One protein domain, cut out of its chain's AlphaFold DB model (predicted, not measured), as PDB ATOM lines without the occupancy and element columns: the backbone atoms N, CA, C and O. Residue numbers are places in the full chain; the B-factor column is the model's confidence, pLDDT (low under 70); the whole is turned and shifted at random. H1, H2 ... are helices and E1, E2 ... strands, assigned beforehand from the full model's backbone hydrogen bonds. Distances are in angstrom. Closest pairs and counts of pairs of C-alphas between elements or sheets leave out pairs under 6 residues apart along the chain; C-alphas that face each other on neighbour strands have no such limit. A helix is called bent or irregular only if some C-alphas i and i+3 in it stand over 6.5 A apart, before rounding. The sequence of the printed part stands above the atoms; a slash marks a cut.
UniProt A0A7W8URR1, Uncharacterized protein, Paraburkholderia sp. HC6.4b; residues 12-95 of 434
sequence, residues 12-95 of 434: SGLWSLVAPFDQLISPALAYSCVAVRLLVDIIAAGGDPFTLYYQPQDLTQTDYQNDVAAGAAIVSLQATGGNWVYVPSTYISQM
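What this domain is: This is residues 12 to 95 of the 434 residues of an uncharacterized protein of Paraburkholderia sp. HC6.4b (UniProt A0A7W8URR1). A small sheet of three antiparallel strands, E1 - E2 - E3, has H3 over E3 and H2 and H4 near the end where E1 stops and E2 starts. The first printed residues link the sheet to E4: 12 to 13 pair with the start of E1 and 16 to 17 with E4, a partly formed ring left open between E3 and E4, while the short H1 lies near E3. The printed part has 84 residues, with four named helices and four named strands in the order H1 E1 H2 H3 H4 E2 E3 E4, a mixed class of helices and strands. It is compact, with a radius of gyration of the C-alphas of 12.4 A and spans of 32 by 24 by 20 A.

How they stand to each other: In the sheet, E2, residues 73 to 79, is the inner strand between the edge strands E1, residues 31 to 38, and E3, residues 84 to 88. The sheet is only just strongly twisted, its C-alphas up to 4.1 A off the best plane, and E1 bends by 57 degrees at residue 34. E1 and E2 are antiparallel at 160 degrees, with N 34 and O 76 2.9 A apart, within hydrogen-bond range. The hairpin E2 and E3 is antiparallel at 154 degrees, with N 77 and O 85 at 2.8 A, also within range. H3, residues 49 to 57, is on the sheet at a height of 9.8 A, over E3, and runs across the strands, at 77 degrees to E3 on the local plane; its closest C-alphas to E3 are Tyr 53 and Tyr 86, 7.1 A apart. H4, residues 61 to 69, only just touches H3, with 3 pairs of C-alphas within 8 A, the closest Phe 50 and Tyr 64 at 6.3 A, at a steep tilt of 50 degrees, opposite ways. H2, residues 39 to 44, only grazes the sheet, and so does H1, residues 21 to 24. E4, residues 92 to 94, pairs with no named strand and is apart from E1 and E2. Every O i to N i+4 pair is within hydrogen-bond range in H2 and H4; H3 has 2 of 5, beside 2 of 6 O i to N i+3 pairs, and H1 is too short for an i+4 pair.

Where its parts are: E1 is 19.9 A long, from C-alpha 31 at (17.289, 62.668, 111.795); E2 is 19.2 A and E3 13.6 A. H3 is 12.2 A and only just irregular, with C-alphas 52 and 55 6.8 A apart; H4 is 12.3 A. H2 begins at C-alpha 39, (7.806, 79.950, 102.989). E4 ends at C-alpha 94, (21.868, 65.202, 100.799).

The domain as a whole: The C-alphas farthest apart, of Ala 28 and Ala 44, are 35.9 A apart. The printed part has no cut and no long link. Its mean pLDDT is 93.7, and no printed residue is under 70.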
ATOM      1  N   SER A  12      13.871  59.251 107.077       86.81
ATOM      2  CA  SER A  12      14.773  59.133 108.226       86.81
ATOM      3  C   SER A  12      16.130  58.575 107.812       86.81
ATOM      4  O   SER A  12      16.208  57.672 106.980       86.81
ATOM      5  N   GLY A  13      17.200  59.117 108.389       87.69
ATOM      6  CA  GLY A  13      18.570  58.658 108.174       87.69
ATOM      7  C   GLY A  13      19.582  59.786 108.319       87.69
ATOM      8  O   GLY A  13      19.346  60.735 109.066       87.69
ATOM      9  N   LEU A  14      20.717  59.663 107.631       89.38
ATOM     10  CA  LEU A  14      21.768  60.681 107.638       89.38
ATOM     11  C   LEU A  14      21.424  61.816 106.672       89.38
ATOM     12  O   LEU A  14      20.976  61.574 105.549       89.38
ATOM     13  N   TRP A  15      21.655  63.042 107.127       91.56
ATOM     14  CA  TRP A  15      21.446  64.269 106.364       91.56
ATOM     15  C   TRP A  15      22.776  64.993 106.209       91.56
ATOM     16  O   TRP A  15      23.579  65.002 107.140       91.56
ATOM     17  N   SER A  16      22.968  65.643 105.065       92.94
ATOM     18  CA  SER A  16      24.089  66.564 104.858       92.94
ATOM     19  C   SER A  16      23.523  67.937 104.529       92.94
ATOM     20  O   SER A  16      22.787  68.095 103.548       92.94
ATOM     21  N   LEU A  17      23.861  68.936 105.338       95.00
ATOM     22  CA  LEU A  17      23.455  70.325 105.127       95.00
ATOM     23  C   LEU A  17      24.642  71.146 104.619       95.00
ATOM     24  O   LEU A  17      25.796  70.747 104.759       95.00
ATOM     25  N   VAL A  18      24.341  72.277 103.996       94.75
ATOM     26  CA  VAL A  18      25.323  73.269 103.555       94.75
ATOM     27  C   VAL A  18      25.437  74.352 104.625       94.75
ATOM     28  O   VAL A  18      24.445  74.690 105.276       94.75
ATOM     29  N   ALA A  19      26.637  74.912 104.786       94.12
ATOM     30  CA  ALA A  19      26.852  76.073 105.641       94.12
ATOM     31  C   ALA A  19      25.849  77.200 105.321       94.12
ATOM     32  O   ALA A  19      25.576  77.448 104.141       94.12
ATOM     33  N   PRO A  20      25.292  77.880 106.338       95.31
ATOM     34  CA  PRO A  20      25.652  77.799 107.765       95.31
ATOM     35  C   PRO A  20      24.931  76.697 108.575       95.31
ATOM     36  O   PRO A  20      25.210  76.520 109.757       95.31
ATOM     37  N   PHE A  21      24.006  75.946 107.970       95.94
ATOM     38  CA  PHE A  21      23.147  74.996 108.696       95.94
ATOM     39  C   PHE A  21      23.824  73.652 109.015       95.94
ATOM     40  O   PHE A  21      23.300  72.878 109.815       95.94
ATOM     41  N   ASP A  22      24.982  73.363 108.420       93.62
ATOM     42  CA  ASP A  22      25.777  72.147 108.645       93.62
ATOM     43  C   ASP A  22      26.171  71.945 110.113       93.62
ATOM     44  O   ASP A  22      26.247  70.807 110.572       93.62
ATOM     45  N   GLN A  23      26.320  73.030 110.872       93.50
ATOM     46  CA  GLN A  23      26.655  72.990 112.298       93.50
ATOM     47  C   GLN A  23      25.460  72.658 113.211       93.50
ATOM     48  O   GLN A  23      25.650  72.375 114.394       93.50
ATOM     49  N   LEU A  24      24.226  72.681 112.695       93.31
ATOM     50  CA  LEU A  24      23.024  72.385 113.486       93.31
ATOM     51  C   LEU A  24      22.753  70.881 113.624       93.31
ATOM     52  O   LEU A  24      21.951  70.472 114.469       93.31
ATOM     53  N   ILE A  25      23.404  70.054 112.805       93.19
ATOM     54  CA  ILE A  25      23.249  68.601 112.826       93.19
ATOM     55  C   ILE A  25      24.576  67.898 113.111       93.19
ATOM     56  O   ILE A  25      25.648  68.392 112.784       93.19
ATOM     57  N   SER A  26      24.504  66.707 113.702       90.25
ATOM     58  CA  SER A  26      25.669  65.828 113.816       90.25
ATOM     59  C   SER A  26      25.679  64.820 112.663       90.25
ATOM     60  O   SER A  26      24.690  64.100 112.506       90.25
ATOM     61  N   PRO A  27      26.784  64.683 111.903       81.75
ATOM     62  CA  PRO A  27      26.861  63.768 110.760       81.75
ATOM     63  C   PRO A  27      26.762  62.282 111.149       81.75
ATOM     64  O   PRO A  27      26.558  61.437 110.283       81.75
ATOM     65  N   ALA A  28      26.896  61.948 112.438       83.44
ATOM     66  CA  ALA A  28      26.762  60.583 112.954       83.44
ATOM     67  C   ALA A  28      25.360  60.266 113.513       83.44
ATOM     68  O   ALA A  28      25.109  59.132 113.924       83.44
ATOM     69  N   LEU A  29      24.455  61.250 113.572       86.50
ATOM     70  CA  LEU A  29      23.106  61.068 114.103       86.50
ATOM     71  C   LEU A  29      22.083  60.976 112.973       86.50
ATOM     72  O   LEU A  29      22.112  61.740 112.013       86.50
ATOM     73  N   ALA A  30      21.138  60.050 113.126       88.69
ATOM     74  CA  ALA A  30      19.978  59.986 112.254       88.69
ATOM     75  C   ALA A  30      18.953  61.058 112.648       88.69
ATOM     76  O   ALA A  30      18.641  61.233 113.832       88.69
ATOM     77  N   TYR A  31      18.396  61.730 111.643       93.88
ATOM     78  CA  TYR A  31      17.289  62.668 111.795       93.88
ATOM     79  C   TYR A  31      16.105  62.215 110.949       93.88
ATOM     80  O   TYR A  31      16.274  61.654 109.863       93.88
ATOM     81  N   SER A  32      14.904  62.500 111.436       93.50
ATOM     82  CA  SER A  32      13.648  62.258 110.733       93.50
ATOM     83  C   SER A  32      13.034  63.579 110.286       93.50
ATOM     84  O   SER A  32      12.928  64.515 111.076       93.50
ATOM     85  N   CYS A  33      12.596  63.652 109.031       94.38
ATOM     86  CA  CYS A  33      11.817  64.773 108.522       94.38
ATOM     87  C   CYS A  33      10.386  64.691 109.063       94.38
ATOM     88  O   CYS A  33       9.624  63.812 108.665       94.38
ATOM     89  N   VAL A  34      10.004  65.609 109.949       96.12
ATOM     90  CA  VAL A  34       8.674  65.608 110.584       96.12
ATOM     91  C   VAL A  34       7.695  66.543 109.880       96.12
ATOM     92  O   VAL A  34       6.497  66.276 109.849       96.12
ATOM     93  N   ALA A  35       8.186  67.631 109.291       95.69
ATOM     94  CA  ALA A  35       7.348  68.573 108.563       95.69
ATOM     95  C   ALA A  35       8.138  69.286 107.466       95.69
ATOM     96  O   ALA A  35       9.324  69.568 107.626       95.69
ATOM     97  N   VAL A  36       7.443  69.631 106.386       96.50
ATOM     98  CA  VAL A  36       7.924  70.523 105.328       96.50
ATOM     99  C   VAL A  36       6.873  71.616 105.170       96.50
ATOM    100  O   VAL A  36       5.700  71.306 104.969       96.50
ATOM    101  N   ARG A  37       7.260  72.885 105.329       96.50
ATOM    102  CA  ARG A  37       6.348  74.037 105.223       96.50
ATOM    103  C   ARG A  37       6.885  75.043 104.223       96.50
ATOM    104  O   ARG A  37       8.011  75.503 104.389       96.50
ATOM    105  N   LEU A  38       6.101  75.407 103.210       95.62
ATOM    106  CA  LEU A  38       6.534  76.412 102.241       95.62
ATOM    107  C   LEU A  38       6.678  77.775 102.925       95.62
ATOM    108  O   LEU A  38       5.920  78.108 103.838       95.62
ATOM    109  N   LEU A  39       7.626  78.593 102.458       95.62
ATOM    110  CA  LEU A  39       7.806  79.950 102.989       95.62
ATOM    111  C   LEU A  39       6.519  80.781 102.867       95.62
ATOM    112  O   LEU A  39       6.158  81.493 103.801       95.62
ATOM    113  N   VAL A  40       5.782  80.622 101.761       92.88
ATOM    114  CA  VAL A  40       4.492  81.298 101.536       92.88
ATOM    115  C   VAL A  40       3.430  80.920 102.572       92.88
ATOM    116  O   VAL A  40       2.662  81.786 102.985       92.88
ATOM    117  N   ASP A  41       3.429  79.677 103.060       93.38
ATOM    118  CA  ASP A  41       2.473  79.217 104.074       93.38
ATOM    119  C   ASP A  41       2.784  79.833 105.443       93.38
ATOM    120  O   ASP A  41       1.880  80.202 106.192       93.38
ATOM    121  N   ILE A  42       4.072  79.973 105.772       94.50
ATOM    122  CA  ILE A  42       4.523  80.589 107.027       94.50
ATOM    123  C   ILE A  42       4.144  82.076 107.051       94.50
ATOM    124  O   ILE A  42       3.643  82.559 108.065       94.50
ATOM    125  N   ILE A  43       4.317  82.775 105.923       92.62
ATOM    126  CA  ILE A  43       3.913  84.179 105.762       92.62
ATOM    127  C   ILE A  43       2.390  84.316 105.870       92.62
ATOM    128  O   ILE A  43       1.897  85.186 106.586       92.62
ATOM    129  N   ALA A  44       1.630  83.439 105.203       92.12
ATOM    130  CA  ALA A  44       0.167  83.452 105.253       92.12
ATOM    131  C   ALA A  44      -0.379  83.202 106.671       92.12
ATOM    132  O   ALA A  44      -1.422  83.742 107.036       92.12
ATOM    133  N   ALA A  45       0.345  82.434 107.492       93.31
ATOM    134  CA  ALA A  45       0.043  82.228 108.907       93.31
ATOM    135  C   ALA A  45       0.442  83.414 109.815       93.31
ATOM    136  O   ALA A  45       0.289  83.325 111.033       93.31
ATOM    137  N   GLY A  46       0.956  84.513 109.249       93.25
ATOM    138  CA  GLY A  46       1.403  85.702 109.980       93.25
ATOM    139  C   GLY A  46       2.807  85.592 110.580       93.25
ATOM    140  O   GLY A  46       3.174  86.417 111.413       93.25
ATOM    141  N   GLY A  47       3.584  84.575 110.198       94.25
ATOM    142  CA  GLY A  47       4.975  84.414 110.614       94.25
ATOM    143  C   GLY A  47       5.951  85.201 109.738       94.25
ATOM    144  O   GLY A  47       5.657  85.526 108.589       94.25
ATOM    145  N   ASP A  48       7.147  85.451 110.271       96.25
ATOM    146  CA  ASP A  48       8.268  86.037 109.531       96.25
ATOM    147  C   ASP A  48       9.393  84.996 109.372       96.25
ATOM    148  O   ASP A  48      10.185  84.797 110.302       96.25
ATOM    149  N   PRO A  49       9.477  84.294 108.224       95.75
ATOM    150  CA  PRO A  49      10.483  83.258 108.025       95.75
ATOM    151  C   PRO A  49      11.918  83.786 108.081       95.75
ATOM    152  O   PRO A  49      12.804  83.047 108.507       95.75
ATOM    153  N   PHE A  50      12.155  85.037 107.664       97.19
ATOM    154  CA  PHE A  50      13.496  85.615 107.648       97.19
ATOM    155  C   PHE A  50      14.034  85.742 109.074       97.19
ATOM    156  O   PHE A  50      15.075  85.168 109.396       97.19
ATOM    157  N   THR A  51      13.269  86.407 109.942       96.94
ATOM    158  CA  THR A  51      13.618  86.591 111.357       96.94
ATOM    159  C   THR A  51      13.735  85.254 112.099       96.94
ATOM    160  O   THR A  51      14.582  85.104 112.977       96.94
ATOM    161  N   LEU A  52      12.910  84.260 111.746       94.81
ATOM    162  CA  LEU A  52      12.878  82.970 112.443       94.81
ATOM    163  C   LEU A  52      14.013  82.014 112.051       94.81
ATOM    164  O   LEU A  52      14.508  81.301 112.921       94.81
ATOM    165  N   TYR A  53      14.406  81.962 110.774       96.50
ATOM    166  CA  TYR A  53      15.287  80.893 110.272       96.50
ATOM    167  C   TYR A  53      16.572  81.381 109.601       96.50
ATOM    168  O   TYR A  53      17.561  80.654 109.610       96.50
ATOM    169  N   TYR A  54      16.581  82.587 109.032       97.19
ATOM    170  CA  TYR A  54      17.717  83.100 108.257       97.19
ATOM    171  C   TYR A  54      18.588  84.018 109.110       97.19
ATOM    172  O   TYR A  54      19.796  83.813 109.211       97.19
ATOM    173  N   GLN A  55      17.967  84.988 109.782       96.38
ATOM    174  CA  GLN A  55      18.669  85.956 110.618       96.38
ATOM    175  C   GLN A  55      19.508  85.307 111.737       96.38
ATOM    176  O   GLN A  55      20.641  85.744 111.927       96.38
ATOM    177  N   PRO A  56      19.046  84.254 112.450       96.75
ATOM    178  CA  PRO A  56      19.858  83.601 113.481       96.75
ATOM    179  C   PRO A  56      21.087  82.860 112.940       96.75
ATOM    180  O   PRO A  56      21.919  82.424 113.729       96.75
ATOM    181  N   GLN A  57      21.164  82.657 111.624       96.25
ATOM    182  CA  GLN A  57      22.278  82.009 110.933       96.25
ATOM    183  C   GLN A  57      23.123  83.022 110.141       96.25
ATOM    184  O   GLN A  57      23.840  82.637 109.220       96.25
ATOM    185  N   ASP A  58      22.999  84.315 110.464       96.25
ATOM    186  CA  ASP A  58      23.703  85.429 109.818       96.25
ATOM    187  C   ASP A  58      23.471  85.535 108.294       96.25
ATOM    188  O   ASP A  58      24.282  86.105 107.562       96.25
ATOM    189  N   LEU A  59      22.336  85.020 107.801       96.12
ATOM    190  CA  LEU A  59      21.945  85.136 106.396       96.12
ATOM    191  C   LEU A  59      21.266  86.477 106.105       96.12
ATOM    192  O   LEU A  59      20.575  87.061 106.943       96.12
ATOM    193  N   THR A  60      21.441  86.966 104.878       97.50
ATOM    194  CA  THR A  60      20.947  88.280 104.462       97.50
ATOM    195  C   THR A  60      19.510  88.223 103.943       97.50
ATOM    196  O   THR A  60      19.003  87.178 103.528       97.50
ATOM    197  N   GLN A  61      18.849  89.384 103.887       96.25
ATOM    198  CA  GLN A  61      17.528  89.509 103.260       96.25
ATOM    199  C   GLN A  61      17.541  89.036 101.796       96.25
ATOM    200  O   GLN A  61      16.541  88.516 101.303       96.25
ATOM    201  N   THR A  62      18.668  89.211 101.100       96.44
ATOM    202  CA  THR A  62      18.851  88.760  99.719       96.44
ATOM    203  C   THR A  62      18.838  87.236  99.620       96.44
ATOM    204  O   THR A  62      18.184  86.707  98.724       96.44
ATOM    205  N   ASP A  63      19.478  86.525 100.550       95.81
ATOM    206  CA  ASP A  63      19.468  85.054 100.579       95.81
ATOM    207  C   ASP A  63      18.045  84.521 100.759       95.81
ATOM    208  O   ASP A  63      17.593  83.657 100.011       95.81
ATOM    209  N   TYR A  64      17.296  85.128 101.679       96.44
ATOM    210  CA  TYR A  64      15.886  84.809 101.870       96.44
ATOM    211  C   TYR A  64      15.037  85.093 100.624       96.44
ATOM    212  O   TYR A  64      14.214  84.267 100.237       96.44
ATOM    213  N   GLN A  65      15.228  86.235  99.959       94.94
ATOM    214  CA  GLN A  65      14.492  86.558  98.729       94.94
ATOM    215  C   GLN A  65      14.799  85.572  97.593       94.94
ATOM    216  O   GLN A  65      13.894  85.217  96.836       94.94
ATOM    217  N   ASN A  66      16.044  85.099  97.500       94.81
ATOM    218  CA  ASN A  66      16.433  84.062  96.547       94.81
ATOM    219  C   ASN A  66      15.704  82.741  96.834       94.81
ATOM    220  O   ASN A  66      15.169  82.128  95.910       94.81
ATOM    221  N   ASP A  67      15.606  82.341  98.102       95.50
ATOM    222  CA  ASP A  67      14.886  81.132  98.515       95.50
ATOM    223  C   ASP A  67      13.368  81.249  98.305       95.50
ATOM    224  O   ASP A  67      12.725  80.293  97.866       95.50
ATOM    225  N   VAL A  68      12.787  82.434  98.519       93.50
ATOM    226  CA  VAL A  68      11.385  82.714  98.164       93.50
ATOM    227  C   VAL A  68      11.169  82.558  96.658       93.50
ATOM    228  O   VAL A  68      10.223  81.887  96.246       93.50
ATOM    229  N   ALA A  69      12.050  83.128  95.830       92.38
ATOM    230  CA  ALA A  69      11.965  83.018  94.375       92.38
ATOM    231  C   ALA A  69      12.169  81.574  93.876       92.38
ATOM    232  O   ALA A  69      11.573  81.181  92.874       92.38
ATOM    233  N   ALA A  70      12.971  80.777  94.588       91.75
ATOM    234  CA  ALA A  70      13.197  79.363  94.299       91.75
ATOM    235  C   ALA A  70      12.057  78.443  94.776       91.75
ATOM    236  O   ALA A  70      12.074  77.252  94.466       91.75
ATOM    237  N   GLY A  71      11.072  78.961  95.521       92.94
ATOM    238  CA  GLY A  71       9.995  78.153  96.097       92.94
ATOM    239  C   GLY A  71      10.470  77.245  97.235       92.94
ATOM    240  O   GLY A  71       9.978  76.124  97.376       92.94
ATOM    241  N   ALA A  72      11.447  77.700  98.023       95.44
ATOM    242  CA  ALA A  72      11.992  76.941  99.139       95.44
ATOM    243  C   ALA A  72      10.952  76.687 100.245       95.44
ATOM    244  O   ALA A  72       9.973  77.422 100.432       95.44
ATOM    245  N   ALA A  73      11.204  75.635 101.016       97.00
ATOM    246  CA  ALA A  73      10.425  75.242 102.180       97.00
ATOM    247  C   ALA A  73      11.325  75.167 103.413       97.00
ATOM    248  O   ALA A  73      12.510  74.875 103.298       97.00
ATOM    249  N   ILE A  74      10.761  75.363 104.600       97.81
ATOM    250  CA  ILE A  74      11.421  75.029 105.859       97.81
ATOM    251  C   ILE A  74      11.157  73.557 106.170       97.81
ATOM    252  O   ILE A  74      10.010  73.135 106.350       97.81
ATOM    253  N   VAL A  75      12.234  72.783 106.243       97.44
ATOM    254  CA  VAL A  75      12.243  71.372 106.621       97.44
ATOM    255  C   VAL A  75      12.532  71.269 108.115       97.44
ATOM    256  O   VAL A  75      13.526  71.798 108.607       97.44
ATOM    257  N   SER A  76      11.643  70.594 108.842       97.38
ATOM    258  CA  SER A  76      11.773  70.332 110.278       97.38
ATOM    259  C   SER A  76      12.345  68.933 110.491       97.38
ATOM    260  O   SER A  76      11.659  67.934 110.256       97.38
ATOM    261  N   LEU A  77      13.594  68.868 110.935       96.12
ATOM    262  CA  LEU A  77      14.325  67.642 111.235       96.12
ATOM    263  C   LEU A  77      14.329  67.389 112.744       96.12
ATOM    264  O   LEU A  77      14.594  68.298 113.527       96.12
ATOM    265  N   GLN A  78      14.076  66.149 113.151       96.12
ATOM    266  CA  GLN A  78      14.119  65.742 114.553       96.12
ATOM    267  C   GLN A  78      15.114  64.595 114.752       96.12
ATOM    268  O   GLN A  78      15.017  63.564 114.087       96.12
ATOM    269  N   ALA A  79      16.064  64.761 115.673       92.94
ATOM    270  CA  ALA A  79      16.970  63.691 116.089       92.94
ATOM    271  C   ALA A  79      16.241  62.660 116.967       92.94
ATOM    272  O   ALA A  79      15.275  62.993 117.653       92.94
ATOM    273  N   THR A  80      16.765  61.433 117.066       79.56
ATOM    274  CA  THR A  80      16.222  60.393 117.971       79.56
ATOM    275  C   THR A  80      16.145  60.843 119.441       79.56
ATOM    276  O   THR A  80      15.278  60.389 120.178       79.56
ATOM    277  N   GLY A  81      17.012  61.770 119.865       79.31
ATOM    278  CA  GLY A  81      16.998  62.373 121.205       79.31
ATOM    279  C   GLY A  81      16.000  63.526 121.398       79.31
ATOM    280  O   GLY A  81      16.020  64.161 122.446       79.31
ATOM    281  N   GLY A  82      15.164  63.836 120.401       85.00
ATOM    282  CA  GLY A  82      14.128  64.873 120.475       85.00
ATOM    283  C   GLY A  82      14.573  66.291 120.100       85.00
ATOM    284  O   GLY A  82      13.731  67.187 120.091       85.00
ATOM    285  N   ASN A  83      15.851  66.507 119.765       91.56
ATOM    286  CA  ASN A  83      16.350  67.809 119.310       91.56
ATOM    287  C   ASN A  83      15.788  68.174 117.924       91.56
ATOM    288  O   ASN A  83      15.774  67.322 117.032       91.56
ATOM    289  N   TRP A  84      15.371  69.429 117.752       95.38
ATOM    290  CA  TRP A  84      14.751  69.948 116.532       95.38
ATOM    291  C   TRP A  84      15.692  70.879 115.776       95.38
ATOM    292  O   TRP A  84      16.331  71.744 116.369       95.38
ATOM    293  N   VAL A  85      15.724  70.727 114.456       96.25
ATOM    294  CA  VAL A  85      16.473  71.585 113.536       96.25
ATOM    295  C   VAL A  85      15.540  72.024 112.415       96.25
ATOM    296  O   VAL A  85      14.814  71.208 111.850       96.25
ATOM    297  N   TYR A  86      15.564  73.313 112.090       97.06
ATOM    298  CA  TYR A  86      14.777  73.900 111.012       97.06
ATOM    299  C   TYR A  86      15.731  74.435 109.952       97.06
ATOM    300  O   TYR A  86      16.574  75.276 110.257       97.06
ATOM    301  N   VAL A  87      15.614  73.935 108.726       96.88
ATOM    302  CA  VAL A  87      16.543  74.261 107.638       96.88
ATOM    303  C   VAL A  87      15.772  74.549 106.349       96.88
ATOM    304  O   VAL A  87      14.843  73.803 106.027       96.88
ATOM    305  N   PRO A  88      16.102  75.610 105.592       97.38
ATOM    306  CA  PRO A  88      15.535  75.804 104.267       97.38
ATOM    307  C   PRO A  88      15.982  74.691 103.311       97.38
ATOM    308  O   PRO A  88      17.140  74.271 103.317       97.38
ATOM    309  N   SER A  89      15.079  74.208 102.459       96.50
ATOM    310  CA  SER A  89      15.334  73.064 101.573       96.50
ATOM    311  C   SER A  89      16.437  73.297 100.535       96.50
ATOM    312  O   SER A  89      16.966  72.339  99.975       96.50
ATOM    313  N   THR A  90      16.833  74.545 100.296       96.50
ATOM    314  CA  THR A  90      17.972  74.944  99.449       96.50
ATOM    315  C   THR A  90      19.336  74.725 100.112       96.50
ATOM    316  O   THR A  90      20.337  74.615  99.402       96.50
ATOM    317  N   TYR A  91      19.378  74.586 101.443       96.31
ATOM    318  CA  TYR A  91      20.581  74.281 102.230       96.31
ATOM    319  C   TYR A  91      20.723  72.787 102.553       96.31
ATOM    320  O   TYR A  91      21.619  72.392 103.298       96.31
ATOM    321  N   ILE A  92      19.876  71.929 101.984       95.06
ATOM    322  CA  ILE A  92      20.024  70.477 102.073       95.06
ATOM    323  C   ILE A  92      20.856  70.022 100.873       95.06
ATOM    324  O   ILE A  92      20.462  70.228  99.729       95.06
ATOM    325  N   SER A  93      22.008  69.401 101.127       93.00
ATOM    326  CA  SER A  93      22.867  68.835 100.071       93.00
ATOM    327  C   SER A  93      22.603  67.350  99.837       93.00
ATOM    328  O   SER A  93      22.750  66.866  98.717       93.00
ATOM    329  N   GLN A  94      22.176  66.626 100.876       90.06
ATOM    330  CA  GLN A  94      21.868  65.202 100.799       90.06
ATOM    331  C   GLN A  94      20.721  64.835 101.742       90.06
ATOM    332  O   GLN A  94      20.726  65.197 102.921       90.06
ATOM    333  N   MET A  95      19.763  64.073 101.211       89.31
ATOM    334  CA  MET A  95      18.673  63.448 101.961       89.31
ATOM    335  C   MET A  95      18.979  61.958 102.197       89.31
ATOM    336  O   MET A  95      19.737  61.367 101.418       89.31
TER     337      MET A  95